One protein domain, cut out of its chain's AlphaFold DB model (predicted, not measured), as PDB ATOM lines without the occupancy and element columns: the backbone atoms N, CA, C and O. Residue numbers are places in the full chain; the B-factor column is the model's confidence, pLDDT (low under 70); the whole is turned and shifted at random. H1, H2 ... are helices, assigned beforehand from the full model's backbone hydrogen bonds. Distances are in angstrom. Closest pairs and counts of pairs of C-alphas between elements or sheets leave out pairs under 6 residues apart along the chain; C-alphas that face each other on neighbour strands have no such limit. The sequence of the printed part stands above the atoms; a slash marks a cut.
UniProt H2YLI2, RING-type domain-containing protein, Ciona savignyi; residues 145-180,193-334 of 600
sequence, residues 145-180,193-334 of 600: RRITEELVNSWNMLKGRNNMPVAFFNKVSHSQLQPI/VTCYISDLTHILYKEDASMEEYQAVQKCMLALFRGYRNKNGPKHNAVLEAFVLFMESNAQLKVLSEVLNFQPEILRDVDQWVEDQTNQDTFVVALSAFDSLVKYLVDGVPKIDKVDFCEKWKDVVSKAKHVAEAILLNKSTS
ATOM      1  N   ARG A 145     161.539 195.479 192.540       90.75
ATOM      2  CA  ARG A 145     162.404 194.574 193.319       90.75
ATOM      3  C   ARG A 145     162.093 194.617 194.808       90.75
ATOM      4  O   ARG A 145     161.937 193.571 195.430       90.75
ATOM      5  N   ARG A 146     161.965 195.812 195.377       91.25
ATOM      6  CA  ARG A 146     161.764 195.972 196.818       91.25
ATOM      7  C   ARG A 146     160.394 195.462 197.260       91.25
ATOM      8  O   ARG A 146     160.293 194.808 198.293       91.25
ATOM      9  N   ILE A 147     159.361 195.746 196.471       94.56
ATOM     10  CA  ILE A 147     158.009 195.224 196.696       94.56
ATOM     11  C   ILE A 147     158.028 193.696 196.595       94.56
ATOM     12  O   ILE A 147     157.540 193.017 197.494       94.56
ATOM     13  N   THR A 148     158.670 193.150 195.559       94.62
ATOM     14  CA  THR A 148     158.788 191.702 195.350       94.62
ATOM     15  C   THR A 148     159.517 191.016 196.507       94.62
ATOM     16  O   THR A 148     159.028 190.006 197.000       94.62
ATOM     17  N   GLU A 149     160.633 191.565 196.999       93.12
ATOM     18  CA  GLU A 149     161.360 191.040 198.168       93.12
ATOM     19  C   GLU A 149     160.449 190.914 199.400       93.12
ATOM     20  O   GLU A 149     160.430 189.875 200.063       93.12
ATOM     21  N   GLU A 150     159.654 191.947 199.692       94.06
ATOM     22  CA  GLU A 150     158.735 191.942 200.833       94.06
ATOM     23  C   GLU A 150     157.588 190.935 200.654       94.06
ATOM     24  O   GLU A 150     157.228 190.213 201.592       94.06
ATOM     25  N   LEU A 151     157.035 190.833 199.441       95.75
ATOM     26  CA  LEU A 151     156.000 189.850 199.122       95.75
ATOM     27  C   LEU A 151     156.542 188.416 199.200       95.75
ATOM     28  O   LEU A 151     155.887 187.554 199.784       95.75
ATOM     29  N   VAL A 152     157.755 188.156 198.706       95.69
ATOM     30  CA  VAL A 152     158.429 186.851 198.817       95.69
ATOM     31  C   VAL A 152     158.690 186.492 200.279       95.69
ATOM     32  O   VAL A 152     158.415 185.359 200.683       95.69
ATOM     33  N   ASN A 153     159.157 187.438 201.098       94.50
ATOM     34  CA  ASN A 153     159.328 187.225 202.538       94.50
ATOM     35  C   ASN A 153     157.995 186.861 203.201       94.50
ATOM     36  O   ASN A 153     157.899 185.863 203.923       94.50
ATOM     37  N   SER A 154     156.939 187.617 202.899       93.94
ATOM     38  CA  SER A 154     155.596 187.362 203.418       93.94
ATOM     39  C   SER A 154     155.042 186.001 202.991       93.94
ATOM     40  O   SER A 154     154.466 185.309 203.832       93.94
ATOM     41  N   TRP A 155     155.264 185.601 201.737       94.25
ATOM     42  CA  TRP A 155     154.883 184.302 201.178       94.25
ATOM     43  C   TRP A 155     155.636 183.148 201.847       94.25
ATOM     44  O   TRP A 155     155.032 182.172 202.289       94.25
ATOM     45  N   ASN A 156     156.957 183.277 202.001       93.06
ATOM     46  CA  ASN A 156     157.802 182.256 202.619       93.06
ATOM     47  C   ASN A 156     157.424 181.983 204.082       93.06
ATOM     48  O   ASN A 156     157.439 180.827 204.497       93.06
ATOM     49  N   MET A 157     157.015 183.005 204.841       91.62
ATOM     50  CA  MET A 157     156.529 182.839 206.221       91.62
ATOM     51  C   MET A 157     155.218 182.042 206.335       91.62
ATOM     52  O   MET A 157     154.850 181.629 207.435       91.62
ATOM     53  N   LEU A 158     154.476 181.876 205.238       91.00
ATOM     54  CA  LEU A 158     153.187 181.178 205.206       91.00
ATOM     55  C   LEU A 158     153.278 179.781 204.576       91.00
ATOM     56  O   LEU A 158     152.269 179.072 204.533       91.00
ATOM     57  N   LYS A 159     154.467 179.359 204.120       85.38
ATOM     58  CA  LYS A 159     154.691 178.017 203.566       85.38
ATOM     59  C   LYS A 159     154.239 176.939 204.556       85.38
ATOM     60  O   LYS A 159     154.566 176.993 205.738       85.38
ATOM     61  N   GLY A 160     153.482 175.960 204.058       79.62
ATOM     62  CA  GLY A 160     152.954 174.841 204.847       79.62
ATOM     63  C   GLY A 160     151.593 175.079 205.513       79.62
ATOM     64  O   GLY A 160     151.061 174.157 206.121       79.62
ATOM     65  N   ARG A 161     150.995 176.275 205.399       82.56
ATOM     66  CA  ARG A 161     149.617 176.518 205.865       82.56
ATOM     67  C   ARG A 161     148.580 176.071 204.831       82.56
ATOM     68  O   ARG A 161     148.786 176.236 203.630       82.56
ATOM     69  N   ASN A 162     147.428 175.592 205.300       77.31
ATOM     70  CA  ASN A 162     146.275 175.324 204.439       77.31
ATOM     71  C   ASN A 162     145.725 176.630 203.843       77.31
ATOM     72  O   ASN A 162     145.666 177.651 204.527       77.31
ATOM     73  N   ASN A 163     145.299 176.576 202.577       83.44
ATOM     74  CA  ASN A 163     144.747 177.711 201.826       83.44
ATOM     75  C   ASN A 163     145.666 178.951 201.814       83.44
ATOM     76  O   ASN A 163     145.263 180.082 202.103       83.44
ATOM     77  N   MET A 164     146.941 178.705 201.516       87.44
ATOM     78  CA  MET A 164     148.015 179.685 201.631       87.44
ATOM     79  C   MET A 164     147.796 180.984 200.827       87.44
ATOM     80  O   MET A 164     148.042 182.040 201.413       87.44
ATOM     81  N   PRO A 165     147.251 180.977 199.589       89.00
ATOM     82  CA  PRO A 165     146.951 182.216 198.862       89.00
ATOM     83  C   PRO A 165     146.015 183.161 199.627       89.00
ATOM     84  O   PRO A 165     146.294 184.351 199.742       89.00
ATOM     85  N   VAL A 166     144.948 182.641 200.242       89.25
ATOM     86  CA  VAL A 166     143.996 183.459 201.019       89.25
ATOM     87  C   VAL A 166     144.655 184.036 202.273       89.25
ATOM     88  O   VAL A 166     144.501 185.222 202.573       89.25
ATOM     89  N   ALA A 167     145.439 183.225 202.990       91.00
ATOM     90  CA  ALA A 167     146.200 183.697 204.146       91.00
ATOM     91  C   ALA A 167     147.226 184.778 203.756       91.00
ATOM     92  O   ALA A 167     147.446 185.725 204.516       91.00
ATOM     93  N   PHE A 168     147.826 184.652 202.570       94.62
ATOM     94  CA  PHE A 168     148.758 185.626 202.020       94.62
ATOM     95  C   PHE A 168     148.073 186.953 201.701       94.62
ATOM     96  O   PHE A 168     148.527 187.984 202.201       94.62
ATOM     97  N   PHE A 169     146.950 186.941 200.972       93.31
ATOM     98  CA  PHE A 169     146.188 188.161 200.695       93.31
ATOM     99  C   PHE A 169     145.804 188.882 201.991       93.31
ATOM    100  O   PHE A 169     146.082 190.069 202.131       93.31
ATOM    101  N   ASN A 170     145.280 188.158 202.987       91.19
ATOM    102  CA  ASN A 170     144.925 188.746 204.281       91.19
ATOM    103  C   ASN A 170     146.126 189.381 204.992       91.19
ATOM    104  O   ASN A 170     145.998 190.466 205.556       91.19
ATOM    105  N   LYS A 171     147.299 188.741 204.968       92.62
ATOM    106  CA  LYS A 171     148.512 189.298 205.583       92.62
ATOM    107  C   LYS A 171     148.949 190.594 204.897       92.62
ATOM    108  O   LYS A 171     149.274 191.560 205.585       92.62
ATOM    109  N   VAL A 172     148.943 190.624 203.565       93.31
ATOM    110  CA  VAL A 172     149.374 191.803 202.801       93.31
ATOM    111  C   VAL A 172     148.375 192.955 202.930       93.31
ATOM    112  O   VAL A 172     148.812 194.099 203.061       93.31
ATOM    113  N   SER A 173     147.073 192.670 203.029       89.44
ATOM    114  CA  SER A 173     146.030 193.681 203.265       89.44
ATOM    115  C   SER A 173     146.223 194.500 204.543       89.44
ATOM    116  O   SER A 173     145.804 195.651 204.601       89.44
ATOM    117  N   HIS A 174     146.890 193.938 205.557       88.31
ATOM    118  CA  HIS A 174     147.210 194.626 206.815       88.31
ATOM    119  C   HIS A 174     148.647 195.176 206.851       88.31
ATOM    120  O   HIS A 174     149.119 195.636 207.891       88.31
ATOM    121  N   SER A 175     149.371 195.102 205.733       92.06
ATOM    122  CA  SER A 175     150.761 195.543 205.633       92.06
ATOM    123  C   SER A 175     150.876 196.994 205.163       92.06
ATOM    124  O   SER A 175     149.933 197.606 204.663       92.06
ATOM    125  N   GLN A 176     152.089 197.537 205.252       91.06
ATOM    126  CA  GLN A 176     152.397 198.880 204.752       91.06
ATOM    127  C   GLN A 176     152.411 198.980 203.221       91.06
ATOM    128  O   GLN A 176     152.491 200.088 202.699       91.06
ATOM    129  N   LEU A 177     152.343 197.846 202.514       92.44
ATOM    130  CA  LEU A 177     152.253 197.806 201.056       92.44
ATOM    131  C   LEU A 177     150.840 198.098 200.548       92.44
ATOM    132  O   LEU A 177     150.696 198.520 199.405       92.44
ATOM    133  N   GLN A 178     149.805 197.903 201.371       91.69
ATOM    134  CA  GLN A 178     148.419 197.987 200.910       91.69
ATOM    135  C   GLN A 178     148.067 199.321 200.220       91.69
ATOM    136  O   GLN A 178     147.471 199.269 199.145       91.69
ATOM    137  N   PRO A 179     148.457 200.503 200.744       91.88
ATOM    138  CA  PRO A 179     148.162 201.770 200.074       91.88
ATOM    139  C   PRO A 179     148.822 201.882 198.693       91.88
ATOM    140  O   PRO A 179     148.184 202.330 197.747       91.88
ATOM    141  N   ILE A 180     150.068 201.411 198.562       92.25
ATOM    142  CA  ILE A 180     150.826 201.426 197.299       92.25
ATOM    143  C   ILE A 180     150.150 200.522 196.266       92.25
ATOM    144  O   ILE A 180     149.977 200.891 195.107       92.25
ATOM    145  N   VAL A 193     150.107 196.200 185.905       93.88
ATOM    146  CA  VAL A 193     150.244 194.736 185.937       93.88
ATOM    147  C   VAL A 193     151.202 194.244 184.854       93.88
ATOM    148  O   VAL A 193     152.012 193.358 185.114       93.88
ATOM    149  N   THR A 194     151.154 194.828 183.656       94.81
ATOM    150  CA  THR A 194     152.050 194.457 182.550       94.81
ATOM    151  C   THR A 194     153.513 194.748 182.886       94.81
ATOM    152  O   THR A 194     154.369 193.875 182.736       94.81
ATOM    153  N   CYS A 195     153.799 195.946 183.393       93.81
ATOM    154  CA  CYS A 195     155.119 196.342 183.870       93.81
ATOM    155  C   CYS A 195     155.573 195.471 185.045       93.81
ATOM    156  O   CYS A 195     156.711 195.010 185.057       93.81
ATOM    157  N   TYR A 196     154.683 195.179 185.994       95.69
ATOM    158  CA  TYR A 196     155.035 194.361 187.147       95.69
ATOM    159  C   TYR A 196     155.325 192.905 186.767       95.69
ATOM    160  O   TYR A 196     156.333 192.369 187.205       95.69
ATOM    161  N   ILE A 197     154.530 192.271 185.896       96.31
ATOM    162  CA  ILE A 197     154.814 190.914 185.384       96.31
ATOM    163  C   ILE A 197     156.138 190.883 184.608       96.31
ATOM    164  O   ILE A 197     156.913 189.933 184.750       96.31
ATOM    165  N   SER A 198     156.421 191.927 183.819       94.50
ATOM    166  CA  SER A 198     157.713 192.091 183.144       94.50
ATOM    167  C   SER A 198     158.864 192.044 184.146       94.50
ATOM    168  O   SER A 198     159.784 191.241 183.991       94.50
ATOM    169  N   ASP A 199     158.779 192.851 185.200       94.62
ATOM    170  CA  ASP A 199     159.809 192.932 186.231       94.62
ATOM    171  C   ASP A 199     159.905 191.646 187.064       94.62
ATOM    172  O   ASP A 199     161.009 191.157 187.297       94.62
ATOM    173  N   LEU A 200     158.775 191.038 187.451       95.25
ATOM    174  CA  LEU A 200     158.736 189.747 188.149       95.25
ATOM    175  C   LEU A 200     159.469 188.665 187.362       95.25
ATOM    176  O   LEU A 200     160.172 187.854 187.954       95.25
ATOM    177  N   THR A 201     159.341 188.670 186.035       94.69
ATOM    178  CA  THR A 201     160.038 187.698 185.190       94.69
ATOM    179  C   THR A 201     161.555 187.853 185.318       94.69
ATOM    180  O   THR A 201     162.250 186.859 185.496       94.69
ATOM    181  N   HIS A 202     162.082 189.080 185.316       92.06
ATOM    182  CA  HIS A 202     163.516 189.309 185.526       92.06
ATOM    183  C   HIS A 202     163.964 189.005 186.964       92.06
ATOM    184  O   HIS A 202     165.055 188.483 187.170       92.06
ATOM    185  N   ILE A 203     163.118 189.290 187.960       91.75
ATOM    186  CA  ILE A 203     163.461 189.132 189.380       91.75
ATOM    187  C   ILE A 203     163.370 187.668 189.850       91.75
ATOM    188  O   ILE A 203     164.183 187.252 190.673       91.75
ATOM    189  N   LEU A 204     162.382 186.893 189.383       92.75
ATOM    190  CA  LEU A 204     162.013 185.593 189.966       92.75
ATOM    191  C   LEU A 204     162.229 184.371 189.056       92.75
ATOM    192  O   LEU A 204     162.174 183.257 189.571       92.75
ATOM    193  N   TYR A 205     162.428 184.532 187.742       92.56
ATOM    194  CA  TYR A 205     162.532 183.392 186.818       92.56
ATOM    195  C   TYR A 205     163.920 182.721 186.829       92.56
ATOM    196  O   TYR A 205     164.122 181.716 187.509       92.56
ATOM    197  N   LYS A 206     164.873 183.263 186.062       90.06
ATOM    198  CA  LYS A 206     166.295 182.884 186.029       90.06
ATOM    199  C   LYS A 206     167.122 184.060 185.515       90.06
ATOM    200  O   LYS A 206     166.574 184.929 184.836       90.06
ATOM    201  N   GLU A 207     168.412 184.096 185.833       85.69
ATOM    202  CA  GLU A 207     169.298 185.228 185.503       85.69
ATOM    203  C   GLU A 207     169.959 185.119 184.117       85.69
ATOM    204  O   GLU A 207     170.394 186.123 183.559       85.69
ATOM    205  N   ASP A 208     170.040 183.915 183.554       87.88
ATOM    206  CA  ASP A 208     170.784 183.584 182.334       87.88
ATOM    207  C   ASP A 208     169.904 183.447 181.077       87.88
ATOM    208  O   ASP A 208     170.394 183.054 180.017       87.88
ATOM    209  N   ALA A 209     168.616 183.793 181.165       90.88
ATOM    210  CA  ALA A 209     167.690 183.724 180.036       90.88
ATOM    211  C   ALA A 209     168.046 184.723 178.920       90.88
ATOM    212  O   ALA A 209     168.532 185.835 179.165       90.88
ATOM    213  N   SER A 210     167.745 184.350 177.673       92.31
ATOM    214  CA  SER A 210     167.806 185.291 176.550       92.31
ATOM    215  C   SER A 210     166.678 186.327 176.631       92.31
ATOM    216  O   SER A 210     165.682 186.146 177.334       92.31
ATOM    217  N   MET A 211     166.806 187.435 175.893       91.25
ATOM    218  CA  MET A 211     165.738 188.445 175.847       91.25
ATOM    219  C   MET A 211     164.467 187.888 175.198       91.25
ATOM    220  O   MET A 211     163.366 188.225 175.627       91.25
ATOM    221  N   GLU A 212     164.612 187.003 174.214       94.25
ATOM    222  CA  GLU A 212     163.504 186.306 173.562       94.25
ATOM    223  C   GLU A 212     162.772 185.384 174.547       94.25
ATOM    224  O   GLU A 212     161.542 185.356 174.573       94.25
ATOM    225  N   GLU A 213     163.512 184.676 175.403       95.56
ATOM    226  CA  GLU A 213     162.940 183.826 176.446       95.56
ATOM    227  C   GLU A 213     162.213 184.653 177.517       95.56
ATOM    228  O   GLU A 213     161.076 184.334 177.867       95.56
ATOM    229  N   TYR A 214     162.804 185.761 177.985       94.44
ATOM    230  CA  TYR A 214     162.115 186.672 178.903       94.44
ATOM    231  C   TYR A 214     160.799 187.179 178.307       94.44
ATOM    232  O   TYR A 214     159.763 187.116 178.967       94.44
ATOM    233  N   GLN A 215     160.808 187.627 177.049       94.75
ATOM    234  CA  GLN A 215     159.597 188.083 176.364       94.75
ATOM    235  C   GLN A 215     158.549 186.971 176.236       94.75
ATOM    236  O   GLN A 215     157.356 187.227 176.418       94.75
ATOM    237  N   ALA A 216     158.972 185.737 175.962       96.94
ATOM    238  CA  ALA A 216     158.082 184.586 175.890       96.94
ATOM    239  C   ALA A 216     157.388 184.304 177.229       96.94
ATOM    240  O   ALA A 216     156.158 184.202 177.275       96.94
ATOM    241  N   VAL A 217     158.151 184.246 178.326       97.25
ATOM    242  CA  VAL A 217     157.597 184.030 179.670       97.25
ATOM    243  C   VAL A 217     156.666 185.178 180.059       97.25
ATOM    244  O   VAL A 217     155.570 184.926 180.552       97.25
ATOM    245  N   GLN A 218     157.032 186.427 179.761       96.12
ATOM    246  CA  GLN A 218     156.182 187.595 180.014       96.12
ATOM    247  C   GLN A 218     154.834 187.493 179.292       96.12
ATOM    248  O   GLN A 218     153.789 187.652 179.924       96.12
ATOM    249  N   LYS A 219     154.832 187.182 177.986       96.94
ATOM    250  CA  LYS A 219     153.596 186.981 177.211       96.94
ATOM    251  C   LYS A 219     152.726 185.875 177.820       96.94
ATOM    252  O   LYS A 219     151.521 186.064 177.986       96.94
ATOM    253  N   CYS A 220     153.337 184.753 178.192       97.88
ATOM    254  CA  CYS A 220     152.646 183.610 178.786       97.88
ATOM    255  C   CYS A 220     152.055 183.933 180.168       97.88
ATOM    256  O   CYS A 220     150.899 183.612 180.438       97.88
ATOM    257  N   MET A 221     152.802 184.629 181.028       97.81
ATOM    258  CA  MET A 221     152.327 185.067 182.344       97.81
ATOM    259  C   MET A 221     151.196 186.097 182.236       97.81
ATOM    260  O   MET A 221     150.250 186.061 183.023       97.81
ATOM    261  N   LEU A 222     151.241 186.982 181.236       97.00
ATOM    262  CA  LEU A 222     150.139 187.904 180.945       97.00
ATOM    263  C   LEU A 222     148.886 187.163 180.471       97.00
ATOM    264  O   LEU A 222     147.781 187.517 180.883       97.00
ATOM    265  N   ALA A 223     149.042 186.134 179.634       97.12
ATOM    266  CA  ALA A 223     147.936 185.278 179.215       97.12
ATOM    267  C   ALA A 223     147.324 184.522 180.402       97.12
ATOM    268  O   ALA A 223     146.105 184.533 180.547       97.12
ATOM    269  N   LEU A 224     148.155 183.969 181.298       97.62
ATOM    270  CA  LEU A 224     147.700 183.334 182.541       97.62
ATOM    271  C   LEU A 224     146.899 184.313 183.403       97.62
ATOM    272  O   LEU A 224     145.802 183.991 183.848       97.62
ATOM    273  N   PHE A 225     147.424 185.519 183.624       96.19
ATOM    274  CA  PHE A 225     146.741 186.534 184.423       96.19
ATOM    275  C   PHE A 225     145.368 186.899 183.837       96.19
ATOM    276  O   PHE A 225     144.375 186.979 184.565       96.19
ATOM    277  N   ARG A 226     145.291 187.078 182.512       94.56
ATOM    278  CA  ARG A 226     144.029 187.348 181.808       94.56
ATOM    279  C   ARG A 226     143.057 186.175 181.928       94.56
ATOM    280  O   ARG A 226     141.907 186.400 182.294       94.56
ATOM    281  N   GLY A 227     143.513 184.945 181.691       94.94
ATOM    282  CA  GLY A 227     142.704 183.730 181.826       94.94
ATOM    283  C   GLY A 227     142.154 183.551 183.243       94.94
ATOM    284  O   GLY A 227     140.953 183.341 183.427       94.94
ATOM    285  N   TYR A 228     143.002 183.755 184.255       94.94
ATOM    286  CA  TYR A 228     142.614 183.736 185.664       94.94
ATOM    287  C   TYR A 228     141.509 184.752 185.970       94.94
ATOM    288  O   TYR A 228     140.483 184.377 186.545       94.94
ATOM    289  N   ARG A 229     141.680 186.021 185.566       93.12
ATOM    290  CA  ARG A 229     140.681 187.073 185.816       93.12
ATOM    291  C   ARG A 229     139.396 186.888 185.020       93.12
ATOM    292  O   ARG A 229     138.331 187.182 185.551       93.12
ATOM    293  N   ASN A 230     139.469 186.372 183.797       93.06
ATOM    294  CA  ASN A 230     138.280 186.079 182.997       93.06
ATOM    295  C   ASN A 230     137.408 185.005 183.659       93.06
ATOM    296  O   ASN A 230     136.185 185.119 183.660       93.06
ATOM    297  N   LYS A 231     138.027 183.979 184.255       93.31
ATOM    298  CA  LYS A 231     137.307 182.875 184.901       93.31
ATOM    299  C   LYS A 231     136.841 183.206 186.320       93.31
ATOM    300  O   LYS A 231     135.757 182.795 186.720       93.31
ATOM    301  N   ASN A 232     137.663 183.917 187.093       91.06
ATOM    302  CA  ASN A 232     137.419 184.158 188.518       91.06
ATOM    303  C   ASN A 232     136.848 185.548 188.836       91.06
ATOM    304  O   ASN A 232     136.379 185.754 189.956       91.06
ATOM    305  N   GLY A 233     136.894 186.488 187.892       90.19
ATOM    306  CA  GLY A 233     136.651 187.906 188.148       90.19
ATOM    307  C   GLY A 233     137.771 188.567 188.973       90.19
ATOM    308  O   GLY A 233     138.680 187.893 189.463       90.19
ATOM    309  N   PRO A 234     137.733 189.902 189.141       88.50
ATOM    310  CA  PRO A 234     138.679 190.631 189.984       88.50
ATOM    311  C   PRO A 234     138.342 190.423 191.473       88.50
ATOM    312  O   PRO A 234     137.505 191.137 192.025       88.50
ATOM    313  N   LYS A 235     138.971 189.439 192.130       85.38
ATOM    314  CA  LYS A 235     138.723 189.126 193.554       85.38
ATOM    315  C   LYS A 235     139.609 189.938 194.493       85.38
ATOM    316  O   LYS A 235     139.165 190.365 195.557       85.38
ATOM    317  N   HIS A 236     140.863 190.133 194.107       89.75
ATOM    318  CA  HIS A 236     141.886 190.803 194.892       89.75
ATOM    319  C   HIS A 236     142.622 191.856 194.053       89.75
ATOM    320  O   HIS A 236     142.309 192.127 192.888       89.75
ATOM    321  N   ASN A 237     143.607 192.503 194.675       92.69
ATOM    322  CA  ASN A 237     144.464 193.464 194.001       92.69
ATOM    323  C   ASN A 237     145.205 192.806 192.820       92.69
ATOM    324  O   ASN A 237     145.795 191.738 192.970       92.69
ATOM    325  N   ALA A 238     145.203 193.465 191.661       93.19
ATOM    326  CA  ALA A 238     145.740 192.913 190.418       93.19
ATOM    327  C   ALA A 238     147.245 192.612 190.473       93.19
ATOM    328  O   ALA A 238     147.691 191.590 189.957       93.19
ATOM    329  N   VAL A 239     148.017 193.467 191.146       93.88
ATOM    330  CA  VAL A 239     149.466 193.297 191.334       93.88
ATOM    331  C   VAL A 239     149.748 192.093 192.238       93.88
ATOM    332  O   VAL A 239     150.655 191.307 191.968       93.88
ATOM    333  N   LEU A 240     148.931 191.897 193.281       94.69
ATOM    334  CA  LEU A 240     149.049 190.736 194.167       94.69
ATOM    335  C   LEU A 240     148.648 189.434 193.482       94.69
ATOM    336  O   LEU A 240     149.340 188.437 193.645       94.69
ATOM    337  N   GLU A 241     147.563 189.430 192.712       94.88
ATOM    338  CA  GLU A 241     147.166 188.256 191.931       94.88
ATOM    339  C   GLU A 241     148.256 187.870 190.925       94.88
ATOM    340  O   GLU A 241     148.608 186.698 190.837       94.88
ATOM    341  N   ALA A 242     148.860 188.845 190.234       95.69
ATOM    342  CA  ALA A 242     149.990 188.598 189.340       95.69
ATOM    343  C   ALA A 242     151.189 187.963 190.070       95.69
ATOM    344  O   ALA A 242     151.767 186.996 189.572       95.69
ATOM    345  N   PHE A 243     151.528 188.455 191.268       96.31
ATOM    346  CA  PHE A 243     152.572 187.857 192.105       96.31
ATOM    347  C   PHE A 243     152.236 186.414 192.507       96.31
ATOM    348  O   PHE A 243     153.068 185.523 192.343       96.31
ATOM    349  N   VAL A 244     151.021 186.166 193.008       95.38
ATOM    350  CA  VAL A 244     150.586 184.830 193.447       95.38
ATOM    351  C   VAL A 244     150.618 183.840 192.287       95.38
ATOM    352  O   VAL A 244     151.212 182.775 192.429       95.38
ATOM    353  N   LEU A 245     150.081 184.219 191.124       95.94
ATOM    354  CA  LEU A 245     150.119 183.388 189.920       95.94
ATOM    355  C   LEU A 245     151.555 183.046 189.514       95.94
ATOM    356  O   LEU A 245     151.833 181.902 189.156       95.94
ATOM    357  N   PHE A 246     152.487 183.997 189.610       96.44
ATOM    358  CA  PHE A 246     153.903 183.739 189.348       96.44
ATOM    359  C   PHE A 246     154.484 182.717 190.337       96.44
ATOM    360  O   PHE A 246     155.144 181.757 189.934       96.44
ATOM    361  N   MET A 247     154.199 182.881 191.632       94.94
ATOM    362  CA  MET A 247     154.695 181.987 192.682       94.94
ATOM    363  C   MET A 247     154.132 180.567 192.570       94.94
ATOM    364  O   MET A 247     154.878 179.601 192.745       94.94
ATOM    365  N   GLU A 248     152.845 180.424 192.255       93.38
ATOM    366  CA  GLU A 248     152.193 179.129 192.029       93.38
ATOM    367  C   GLU A 248     152.711 178.439 190.757       93.38
ATOM    368  O   GLU A 248     152.827 177.213 190.714       93.38
ATOM    369  N   SER A 249     153.126 179.219 189.754       95.19
ATOM    370  CA  SER A 249     153.669 178.713 188.486       95.19
ATOM    371  C   SER A 249     155.140 178.289 188.563       95.19
ATOM    372  O   SER A 249     155.648 177.698 187.613       95.19
ATOM    373  N   ASN A 250     155.843 178.534 189.676       92.44
ATOM    374  CA  ASN A 250     157.296 178.345 189.789       92.44
ATOM    375  C   ASN A 250     157.776 176.928 189.412       92.44
ATOM    376  O   ASN A 250     158.784 176.770 188.730       92.44
ATOM    377  N   ALA A 251     157.050 175.879 189.813       91.50
ATOM    378  CA  ALA A 251     157.413 174.505 189.451       91.50
ATOM    379  C   ALA A 251     157.340 174.272 187.931       91.50
ATOM    380  O   ALA A 251     158.251 173.690 187.350       91.50
ATOM    381  N   GLN A 252     156.291 174.777 187.279       93.75
ATOM    382  CA  GLN A 252     156.115 174.657 185.830       93.75
ATOM    383  C   GLN A 252     157.083 175.568 185.057       93.75
ATOM    384  O   GLN A 252     157.583 175.177 184.008       93.75
ATOM    385  N   LEU A 253     157.410 176.750 185.586       95.81
ATOM    386  CA  LEU A 253     158.420 177.645 185.012       95.81
ATOM    387  C   LEU A 253     159.812 176.998 184.994       95.81
ATOM    388  O   LEU A 253     160.537 177.143 184.011       95.81
ATOM    389  N   LYS A 254     160.176 176.236 186.034       94.69
ATOM    390  CA  LYS A 254     161.421 175.449 186.036       94.69
ATOM    391  C   LYS A 254     161.429 174.397 184.933       94.69
ATOM    392  O   LYS A 254     162.402 174.314 184.194       94.69
ATOM    393  N   VAL A 255     160.322 173.675 184.766       94.38
ATOM    394  CA  VAL A 255     160.172 172.702 183.676       94.38
ATOM    395  C   VAL A 255     160.286 173.385 182.310       94.38
ATOM    396  O   VAL A 255     161.023 172.910 181.453       94.38
ATOM    397  N   LEU A 256     159.631 174.534 182.115       96.12
ATOM    398  CA  LEU A 256     159.761 175.331 180.892       96.12
ATOM    399  C   LEU A 256     161.220 175.736 180.628       96.12
ATOM    400  O   LEU A 256     161.699 175.573 179.511       96.12
ATOM    401  N   SER A 257     161.930 176.221 181.653       95.69
ATOM    402  CA  SER A 257     163.350 176.586 181.550       95.69
ATOM    403  C   SER A 257     164.209 175.404 181.102       95.69
ATOM    404  O   SER A 257     165.052 175.549 180.222       95.69
ATOM    405  N   GLU A 258     163.976 174.216 181.663       95.50
ATOM    406  CA  GLU A 258     164.693 173.002 181.271       95.50
ATOM    407  C   GLU A 258     164.433 172.635 179.808       95.50
ATOM    408  O   GLU A 258     165.383 172.409 179.060       95.50
ATOM    409  N   VAL A 259     163.170 172.658 179.367       96.38
ATOM    410  CA  VAL A 259     162.804 172.396 177.965       96.38
ATOM    411  C   VAL A 259     163.502 173.383 177.020       96.38
ATOM    412  O   VAL A 259     164.068 172.968 176.006       96.38
ATOM    413  N   LEU A 260     163.507 174.674 177.363       96.19
ATOM    414  CA  LEU A 260     164.165 175.718 176.574       96.19
ATOM    415  C   LEU A 260     165.689 175.571 176.560       96.19
ATOM    416  O   LEU A 260     166.307 175.799 175.524       96.19
ATOM    417  N   ASN A 261     166.293 175.112 177.657       94.81
ATOM    418  CA  ASN A 261     167.722 174.805 177.708       94.81
ATOM    419  C   ASN A 261     168.091 173.609 176.813       94.81
ATOM    420  O   ASN A 261     169.216 173.546 176.318       94.81
ATOM    421  N   PHE A 262     167.175 172.658 176.593       94.12
ATOM    422  CA  PHE A 262     167.414 171.541 175.675       94.12
ATOM    423  C   PHE A 262     167.343 171.975 174.210       94.12
ATOM    424  O   PHE A 262     168.169 171.541 173.409       94.12
ATOM    425  N   GLN A 263     166.355 172.804 173.857       95.38
ATOM    426  CA  GLN A 263     166.126 173.236 172.480       95.38
ATOM    427  C   GLN A 263     165.508 174.650 172.430       95.38
ATOM    428  O   GLN A 263     164.285 174.773 172.357       95.38
ATOM    429  N   PRO A 264     166.316 175.724 172.402       95.00
ATOM    430  CA  PRO A 264     165.820 177.107 172.406       95.00
ATOM    431  C   PRO A 264     164.949 177.481 171.192       95.00
ATOM    432  O   PRO A 264     164.077 178.340 171.276       95.00
ATOM    433  N   GLU A 265     165.153 176.833 170.045       94.69
ATOM    434  CA  GLU A 265     164.481 177.132 168.774       94.69
ATOM    435  C   GLU A 265     162.968 176.890 168.812       94.69
ATOM    436  O   GLU A 265     162.249 177.389 167.944       94.69
ATOM    437  N   ILE A 266     162.463 176.162 169.814       96.75
ATOM    438  CA  ILE A 266     161.021 175.991 170.011       96.75
ATOM    439  C   ILE A 266     160.327 177.298 170.426       96.75
ATOM    440  O   ILE A 266     159.111 177.383 170.304       96.75
ATOM    441  N   LEU A 267     161.073 178.338 170.836       96.75
ATOM    442  CA  LEU A 267     160.531 179.679 171.110       96.75
ATOM    443  C   LEU A 267     159.779 180.285 169.914       96.75
ATOM    444  O   LEU A 267     158.970 181.193 170.082       96.75
ATOM    445  N   ARG A 268     159.997 179.771 168.700       96.25
ATOM    446  CA  ARG A 268     159.207 180.147 167.519       96.25
ATOM    447  C   ARG A 268     157.708 179.823 167.654       96.25
ATOM    448  O   ARG A 268     156.913 180.418 166.940       96.25
ATOM    449  N   ASP A 269     157.337 178.916 168.560       97.12
ATOM    450  CA  ASP A 269     155.955 178.484 168.794       97.12
ATOM    451  C   ASP A 269     155.284 179.244 169.964       97.12
ATOM    452  O   ASP A 269     154.169 178.910 170.355       97.12
ATOM    453  N   VAL A 270     155.928 180.274 170.533       97.25
ATOM    454  CA  VAL A 270     155.439 181.003 171.727       97.25
ATOM    455  C   VAL A 270     154.034 181.563 171.562       97.25
ATOM    456  O   VAL A 270     153.262 181.545 172.519       97.25
ATOM    457  N   ASP A 271     153.676 182.046 170.373       97.19
ATOM    458  CA  ASP A 271     152.335 182.588 170.149       97.19
ATOM    459  C   ASP A 271     151.261 181.485 170.280       97.19
ATOM    460  O   ASP A 271     150.214 181.735 170.874       97.19
ATOM    461  N   GLN A 272     151.559 180.234 169.893       96.31
ATOM    462  CA  GLN A 272     150.674 179.088 170.155       96.31
ATOM    463  C   GLN A 272     150.546 178.806 171.657       96.31
ATOM    464  O   GLN A 272     149.456 178.530 172.149       96.31
ATOM    465  N   TRP A 273     151.644 178.889 172.412       96.75
ATOM    466  CA  TRP A 273     151.600 178.659 173.861       96.75
ATOM    467  C   TRP A 273     150.756 179.718 174.577       96.75
ATOM    468  O   TRP A 273     150.046 179.416 175.537       96.75
ATOM    469  N   VAL A 274     150.817 180.964 174.101       97.12
ATOM    470  CA  VAL A 274     149.995 182.076 174.592       97.12
ATOM    471  C   VAL A 274     148.515 181.825 174.298       97.12
ATOM    472  O   VAL A 274     147.679 182.037 175.180       97.12
ATOM    473  N   GLU A 275     148.180 181.349 173.098       96.06
ATOM    474  CA  GLU A 275     146.811 180.962 172.739       96.06
ATOM    475  C   GLU A 275     146.281 179.848 173.652       96.06
ATOM    476  O   GLU A 275     145.212 180.004 174.249       96.06
ATOM    477  N   ASP A 276     147.061 178.780 173.844       93.44
ATOM    478  CA  ASP A 276     146.710 177.657 174.720       93.44
ATOM    479  C   ASP A 276     146.469 178.121 176.171       93.44
ATOM    480  O   ASP A 276     145.547 177.655 176.846       93.44
ATOM    481  N   GLN A 277     147.274 179.077 176.645       94.75
ATOM    482  CA  GLN A 277     147.204 179.633 177.997       94.75
ATOM    483  C   GLN A 277     146.038 180.614 178.206       94.75
ATOM    484  O   GLN A 277     145.568 180.765 179.335       94.75
ATOM    485  N   THR A 278     145.559 181.288 177.155       91.44
ATOM    486  CA  THR A 278     144.615 182.424 177.254       91.44
ATOM    487  C   THR A 278     143.308 182.070 177.974       91.44
ATOM    488  O   THR A 278     142.723 182.920 178.646       91.44
ATOM    489  N   ASN A 279     142.867 180.813 177.881       88.00
ATOM    490  CA  ASN A 279     141.621 180.333 178.492       88.00
ATOM    491  C   ASN A 279     141.833 179.483 179.755       88.00
ATOM    492  O   ASN A 279     140.885 178.869 180.245       88.00
ATOM    493  N   GLN A 280     143.057 179.426 180.278       92.12
ATOM    494  CA  GLN A 280     143.403 178.627 181.452       92.12
ATOM    495  C   GLN A 280     143.684 179.534 182.652       92.12
ATOM    496  O   GLN A 280     144.333 180.572 182.533       92.12
ATOM    497  N   ASP A 281     143.207 179.127 183.827       91.50
ATOM    498  CA  ASP A 281     143.477 179.779 185.114       91.50
ATOM    499  C   ASP A 281     144.689 179.187 185.848       91.50
ATOM    500  O   ASP A 281     145.061 179.679 186.911       91.50
ATOM    501  N   THR A 282     145.314 178.155 185.277       92.62
ATOM    502  CA  THR A 282     146.576 177.564 185.733       92.62
ATOM    503  C   THR A 282     147.620 177.616 184.620       92.62
ATOM    504  O   THR A 282     147.283 177.740 183.440       92.62
ATOM    505  N   PHE A 283     148.901 177.563 184.986       93.81
ATOM    506  CA  PHE A 283     149.996 177.653 184.022       93.81
ATOM    507  C   PHE A 283     150.195 176.321 183.289       93.81
ATOM    508  O   PHE A 283     150.661 175.345 183.878       93.81
ATOM    509  N   VAL A 284     149.857 176.291 181.999       93.50
ATOM    510  CA  VAL A 284     149.924 175.098 181.132       93.50
ATOM    511  C   VAL A 284     151.048 175.169 180.096       93.50
ATOM    512  O   VAL A 284     151.301 174.206 179.382       93.50
ATOM    513  N   VAL A 285     151.760 176.293 180.027       95.44
ATOM    514  CA  VAL A 285     152.756 176.580 178.979       95.44
ATOM    515  C   VAL A 285     153.906 175.574 178.963       95.44
ATOM    516  O   VAL A 285     154.423 175.272 177.894       95.44
ATOM    517  N   ALA A 286     154.289 174.998 180.105       94.50
ATOM    518  CA  ALA A 286     155.309 173.949 180.136       94.50
ATOM    519  C   ALA A 286     154.887 172.696 179.339       94.50
ATOM    520  O   ALA A 286     155.719 172.090 178.666       94.50
ATOM    521  N   LEU A 287     153.594 172.344 179.354       93.88
ATOM    522  CA  LEU A 287     153.038 171.264 178.533       93.88
ATOM    523  C   LEU A 287     153.057 171.641 177.046       93.88
ATOM    524  O   LEU A 287     153.486 170.826 176.231       93.88
ATOM    525  N   SER A 288     152.644 172.863 176.691       95.19
ATOM    526  CA  SER A 288     152.671 173.342 175.298       95.19
ATOM    527  C   SER A 288     154.099 173.416 174.739       95.19
ATOM    528  O   SER A 288     154.350 172.967 173.622       95.19
ATOM    529  N   ALA A 289     155.064 173.891 175.530       96.81
ATOM    530  CA  ALA A 289     156.476 173.915 175.154       96.81
ATOM    531  C   ALA A 289     157.048 172.501 174.984       96.81
ATOM    532  O   ALA A 289     157.792 172.237 174.038       96.81
ATOM    533  N   PHE A 290     156.665 171.562 175.850       96.31
ATOM    534  CA  PHE A 290     157.047 170.165 175.681       96.31
ATOM    535  C   PHE A 290     156.414 169.532 174.429       96.31
ATOM    536  O   PHE A 290     157.093 168.802 173.710       96.31
ATOM    537  N   ASP A 291     155.156 169.839 174.098       95.44
ATOM    538  CA  ASP A 291     154.533 169.403 172.839       95.44
ATOM    539  C   ASP A 291     155.279 169.963 171.610       95.44
ATOM    540  O   ASP A 291     155.553 169.224 170.661       95.44
ATOM    541  N   SER A 292     155.709 171.228 171.652       96.75
ATOM    542  CA  SER A 292     156.605 171.823 170.647       96.75
ATOM    543  C   SER A 292     157.946 171.090 170.535       96.75
ATOM    544  O   SER A 292     158.392 170.790 169.423       96.75
ATOM    545  N   LEU A 293     158.574 170.730 171.660       97.25
ATOM    546  CA  LEU A 293     159.797 169.923 171.670       97.25
ATOM    547  C   LEU A 293     159.565 168.548 171.026       97.25
ATOM    548  O   LEU A 293     160.358 168.112 170.189       97.25
ATOM    549  N   VAL A 294     158.464 167.873 171.359       95.62
ATOM    550  CA  VAL A 294     158.113 166.575 170.772       95.62
ATOM    551  C   VAL A 294     157.900 166.690 169.265       95.62
ATOM    552  O   VAL A 294     158.446 165.879 168.516       95.62
ATOM    553  N   LYS A 295     157.173 167.710 168.795       94.38
ATOM    554  CA  LYS A 295     157.002 167.984 167.358       94.38
ATOM    555  C   LYS A 295     158.349 168.193 166.669       94.38
ATOM    556  O   LYS A 295     158.625 167.541 165.663       94.38
ATOM    557  N   TYR A 296     159.224 169.017 167.252       94.69
ATOM    558  CA  TYR A 296     160.575 169.244 166.739       94.69
ATOM    559  C   TYR A 296     161.381 167.938 166.621       94.69
ATOM    560  O   TYR A 296     161.999 167.676 165.585       94.69
ATOM    561  N   LEU A 297     161.339 167.086 167.648       93.12
ATOM    562  CA  LEU A 297     162.045 165.805 167.660       93.12
ATOM    563  C   LEU A 297     161.485 164.822 166.624       93.12
ATOM    564  O   LEU A 297     162.271 164.175 165.929       93.12
ATOM    565  N   VAL A 298     160.159 164.734 166.483       90.38
ATOM    566  CA  VAL A 298     159.480 163.897 165.476       90.38
ATOM    567  C   VAL A 298     159.844 164.341 164.057       90.38
ATOM    568  O   VAL A 298     160.206 163.505 163.223       90.38
ATOM    569  N   ASP A 299     159.811 165.645 163.789       89.31
ATOM    570  CA  ASP A 299     160.164 166.224 162.486       89.31
ATOM    571  C   ASP A 299     161.668 166.127 162.185       89.31
ATOM    572  O   ASP A 299     162.092 166.151 161.023       89.31
ATOM    573  N   GLY A 300     162.490 165.981 163.227       85.94
ATOM    574  CA  GLY A 300     163.925 165.750 163.141       85.94
ATOM    575  C   GLY A 300     164.308 164.334 162.706       85.94
ATOM    576  O   GLY A 300     165.345 164.164 162.066       85.94
ATOM    577  N   VAL A 301     163.480 163.319 162.975       81.88
ATOM    578  CA  VAL A 301     163.837 161.902 162.748       81.88
ATOM    579  C   VAL A 301     164.307 161.586 161.316       81.88
ATOM    580  O   VAL A 301     165.302 160.875 161.162       81.88
ATOM    581  N   PRO A 302     163.704 162.130 160.238       80.19
ATOM    582  CA  PRO A 302     164.202 161.921 158.877       80.19
ATOM    583  C   PRO A 302     165.652 162.385 158.636       80.19
ATOM    584  O   PRO A 302     166.273 161.944 157.671       80.19
ATOM    585  N   LYS A 303     166.196 163.269 159.485       81.00
ATOM    586  CA  LYS A 303     167.553 163.834 159.379       81.00
ATOM    587  C   LYS A 303     168.602 163.059 160.190       81.00
ATOM    588  O   LYS A 303     169.780 163.399 160.102       81.00
ATOM    589  N   ILE A 304     168.207 162.012 160.922       77.56
ATOM    590  CA  ILE A 304     169.084 161.187 161.779       77.56
ATOM    591  C   ILE A 304     170.169 160.435 160.987       77.56
ATOM    592  O   ILE A 304     171.177 160.022 161.547       77.56
ATOM    593  N   ASP A 305     170.038 160.338 159.661       72.19
ATOM    594  CA  ASP A 305     171.102 159.822 158.790       72.19
ATOM    595  C   ASP A 305     172.400 160.658 158.857       72.19
ATOM    596  O   ASP A 305     173.468 160.166 158.492       72.19
ATOM    597  N   LYS A 306     172.329 161.918 159.313       81.00
ATOM    598  CA  LYS A 306     173.499 162.771 159.541       81.00
ATOM    599  C   LYS A 306     174.038 162.540 160.953       81.00
ATOM    600  O   LYS A 306     173.342 162.846 161.918       81.00
ATOM    601  N   VAL A 307     175.283 162.073 161.061       79.44
ATOM    602  CA  VAL A 307     175.929 161.710 162.339       79.44
ATOM    603  C   VAL A 307     175.848 162.847 163.364       79.44
ATOM    604  O   VAL A 307     175.307 162.643 164.446       79.44
ATOM    605  N   ASP A 308     176.251 164.065 162.992       83.19
ATOM    606  CA  ASP A 308     176.240 165.218 163.909       83.19
ATOM    607  C   ASP A 308     174.836 165.577 164.414       83.19
ATOM    608  O   ASP A 308     174.661 166.024 165.547       83.19
ATOM    609  N   PHE A 309     173.815 165.394 163.570       86.25
ATOM    610  CA  PHE A 309     172.429 165.634 163.962       86.25
ATOM    611  C   PHE A 309     171.908 164.512 164.863       86.25
ATOM    612  O   PHE A 309     171.224 164.795 165.840       86.25
ATOM    613  N   CYS A 310     172.240 163.255 164.555       84.62
ATOM    614  CA  CYS A 310     171.867 162.089 165.354       84.62
ATOM    615  C   CYS A 310     172.380 162.205 166.794       84.62
ATOM    616  O   CYS A 310     171.607 162.002 167.727       84.62
ATOM    617  N   GLU A 311     173.649 162.579 166.983       86.06
ATOM    618  CA  GLU A 311     174.223 162.749 168.324       86.06
ATOM    619  C   GLU A 311     173.520 163.860 169.111       86.06
ATOM    620  O   GLU A 311     173.095 163.634 170.242       86.06
ATOM    621  N   LYS A 312     173.295 165.026 168.488       89.69
ATOM    622  CA  LYS A 312     172.540 166.124 169.115       89.69
ATOM    623  C   LYS A 312     171.107 165.718 169.458       89.69
ATOM    624  O   LYS A 312     170.625 166.015 170.543       89.69
ATOM    625  N   TRP A 313     170.431 165.018 168.550       91.75
ATOM    626  CA  TRP A 313     169.066 164.543 168.763       91.75
ATOM    627  C   TRP A 313     169.001 163.557 169.937       91.75
ATOM    628  O   TRP A 313     168.158 163.718 170.812       91.75
ATOM    629  N   LYS A 314     169.922 162.585 170.015       89.50
ATOM    630  CA  LYS A 314     169.999 161.635 171.140       89.50
ATOM    631  C   LYS A 314     170.263 162.336 172.472       89.50
ATOM    632  O   LYS A 314     169.650 161.969 173.471       89.50
ATOM    633  N   ASP A 315     171.152 163.328 172.488       92.19
ATOM    634  CA  ASP A 315     171.454 164.115 173.687       92.19
ATOM    635  C   ASP A 315     170.210 164.857 174.203       92.19
ATOM    636  O   ASP A 315     169.860 164.732 175.378       92.19
ATOM    637  N   VAL A 316     169.473 165.532 173.312       94.81
ATOM    638  CA  VAL A 316     168.213 166.211 173.658       94.81
ATOM    639  C   VAL A 316     167.175 165.223 174.190       94.81
ATOM    640  O   VAL A 316     166.568 165.478 175.229       94.81
ATOM    641  N   VAL A 317     166.980 164.076 173.529       93.81
ATOM    642  CA  VAL A 317     166.005 163.069 173.982       93.81
ATOM    643  C   VAL A 317     166.377 162.520 175.357       93.81
ATOM    644  O   VAL A 317     165.509 162.422 176.219       93.81
ATOM    645  N   SER A 318     167.653 162.196 175.588       92.44
ATOM    646  CA  SER A 318     168.136 161.719 176.889       92.44
ATOM    647  C   SER A 318     167.872 162.724 178.004       92.44
ATOM    648  O   SER A 318     167.343 162.341 179.045       92.44
ATOM    649  N   LYS A 319     168.188 164.002 177.769       93.25
ATOM    650  CA  LYS A 319     167.950 165.088 178.728       93.25
ATOM    651  C   LYS A 319     166.467 165.364 178.951       93.25
ATOM    652  O   LYS A 319     166.092 165.754 180.041       93.25
ATOM    653  N   ALA A 320     165.611 165.139 177.958       94.62
ATOM    654  CA  ALA A 320     164.180 165.388 178.085       94.62
ATOM    655  C   ALA A 320     163.405 164.264 178.802       94.62
ATOM    656  O   ALA A 320     162.228 164.459 179.101       94.62
ATOM    657  N   LYS A 321     164.019 163.108 179.115       91.06
ATOM    658  CA  LYS A 321     163.329 161.962 179.750       91.06
ATOM    659  C   LYS A 321     162.697 162.298 181.102       91.06
ATOM    660  O   LYS A 321     161.527 161.980 181.289       91.06
ATOM    661  N   HIS A 322     163.411 162.968 182.009       89.12
ATOM    662  CA  HIS A 322     162.862 163.301 183.334       89.12
ATOM    663  C   HIS A 322     161.762 164.369 183.255       89.12
ATOM    664  O   HIS A 322     160.785 164.311 183.998       89.12
ATOM    665  N   VAL A 323     161.870 165.318 182.316       91.12
ATOM    666  CA  VAL A 323     160.796 166.291 182.050       91.12
ATOM    667  C   VAL A 323     159.558 165.588 181.508       91.12
ATOM    668  O   VAL A 323     158.441 165.845 181.962       91.12
ATOM    669  N   ALA A 324     159.755 164.680 180.554       90.50
ATOM    670  CA  ALA A 324     158.683 163.877 179.999       90.50
ATOM    671  C   ALA A 324     157.992 163.080 181.118       90.50
ATOM    672  O   ALA A 324     156.764 163.050 181.188       90.50
ATOM    673  N   GLU A 325     158.760 162.525 182.058       83.62
ATOM    674  CA  GLU A 325     158.200 161.842 183.219       83.62
ATOM    675  C   GLU A 325     157.304 162.746 184.073       83.62
ATOM    676  O   GLU A 325     156.170 162.378 184.375       83.62
ATOM    677  N   ALA A 326     157.758 163.960 184.388       85.00
ATOM    678  CA  ALA A 326     156.982 164.916 185.173       85.00
ATOM    679  C   ALA A 326     155.685 165.370 184.472       85.00
ATOM    680  O   ALA A 326     154.647 165.520 185.120       85.00
ATOM    681  N   ILE A 327     155.720 165.589 183.152       87.44
ATOM    682  CA  ILE A 327     154.583 166.126 182.386       87.44
ATOM    683  C   ILE A 327     153.555 165.037 182.046       87.44
ATOM    684  O   ILE A 327     152.342 165.268 182.103       87.44
ATOM    685  N   LEU A 328     154.005 163.840 181.668       85.19
ATOM    686  CA  LEU A 328     153.135 162.833 181.047       85.19
ATOM    687  C   LEU A 328     152.418 161.936 182.060       85.19
ATOM    688  O   LEU A 328     151.407 161.325 181.703       85.19
ATOM    689  N   LEU A 329     152.847 161.983 183.327       75.00
ATOM    690  CA  LEU A 329     152.092 161.475 184.476       75.00
ATOM    691  C   LEU A 329     150.757 162.206 184.684       75.00
ATOM    692  O   LEU A 329     149.845 161.666 185.315       75.00
ATOM    693  N   ASN A 330     150.613 163.431 184.168       75.69
ATOM    694  CA  ASN A 330     149.372 164.173 184.313       75.69
ATOM    695  C   ASN A 330     148.254 163.552 183.456       75.69
ATOM    696  O   ASN A 330     148.396 163.353 182.248       75.69
ATOM    697  N   LYS A 331     147.104 163.265 184.081       69.06
ATOM    698  CA  LYS A 331     145.932 162.672 183.414       69.06
ATOM    699  C   LYS A 331     145.332 163.575 182.336       69.06
ATOM    700  O   LYS A 331     144.669 163.066 181.440       69.06
ATOM    701  N   SER A 332     145.545 164.889 182.416       74.94
ATOM    702  CA  SER A 332     145.075 165.835 181.398       74.94
ATOM    703  C   SER A 332     145.881 165.773 180.097       74.94
ATOM    704  O   SER A 332     145.457 166.335 179.087       74.94
ATOM    705  N   THR A 333     147.030 165.091 180.093       82.19
ATOM    706  CA  THR A 333     147.908 165.040 178.929       82.19
ATOM    707  C   THR A 333     147.339 164.137 177.832       82.19
ATOM    708  O   THR A 333     146.995 162.979 178.065       82.19
ATOM    709  N   SER A 334     147.286 164.661 176.602       85.94
ATOM    710  CA  SER A 334     146.736 163.960 175.437       85.94
ATOM    711  C   SER A 334     147.448 162.634 175.146       85.94
ATOM    712  O   SER A 334     148.680 162.570 175.086       85.94
TER     713      SER A 334
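AT A GLANCE: This is residues 145 to 180 and 193 to 334 of the 600 residues of the protein "RING-type domain-containing protein" of Ciona savignyi (UniProt H2YLI2). This is an elongated body of helices: H4 lies near the middle with H7 side by side with it, H1, H2, H3 and H5 cluster toward one end, and H6, H8 and H9 make a three-helix bundle whose H8-H9 hairpin forms the opposite tip. The printed part has 178 residues with nine named helices, H1 to H9, and no named strand; the class is all helix. It is compact, with a radius of gyration of the C-alphas of 18.2 A, and spans 64 by 32 by 29 A.

HOW THE PARTS SIT: H4, residues 211 to 232, touches H7, residues 264 to 278, the same way at a shallow tilt of 13 degrees; their closest C-alphas, Ala 223 and Thr 278, are 4.8 A apart. With residues 214 to 222 alone H4 touches H3, residues 193 to 204, at C-alphas 218 and 198, 5.7 A. H5, residues 238 to 248, touches H3, closest at C-alphas 239 and 193, 5.6 A. With residues 145 to 148 alone H1, residues 145 to 156, touches H3, closest at C-alphas 145 and 203, 6.8 A. H2, residues 164 to 173, touches H1, closest at C-alphas 168 and 155, 6.3 A. H8, residues 285 to 303, forms a hairpin with H7, closest at C-alphas 288 and 273, 5.6 A, and one with H9, residues 307 to 328, closest at C-alphas 287 and 327, 6.6 A. H6, residues 250 to 262, touches H8, closest at C-alphas 256 and 286, 4.7 A. Every O i to N i+4 pair is within hydrogen-bond range in H1 to H6, against 6 of 11 in H7, 13 of 15 in H8 and 16 of 18 in H9.

IN THESE COORDINATES: H1 begins at C-alpha 145 (162.404, 194.574, 193.319) and H9 ends at C-alpha 328 (153.135, 162.833, 181.047). H4 is 31.3 A long, H9 29.5 A and H8 27.7 A.

THE WHOLE: The C-alphas farthest apart, His 174 and Asp 305, are 63.9 A apart. Residues 181 to 192 are not printed; C-alphas 180 and 193 are 13.2 A apart across this cut. Of the links printed whole, none is long. The mean pLDDT of the printed part is 91.7; residue 331 is under 70.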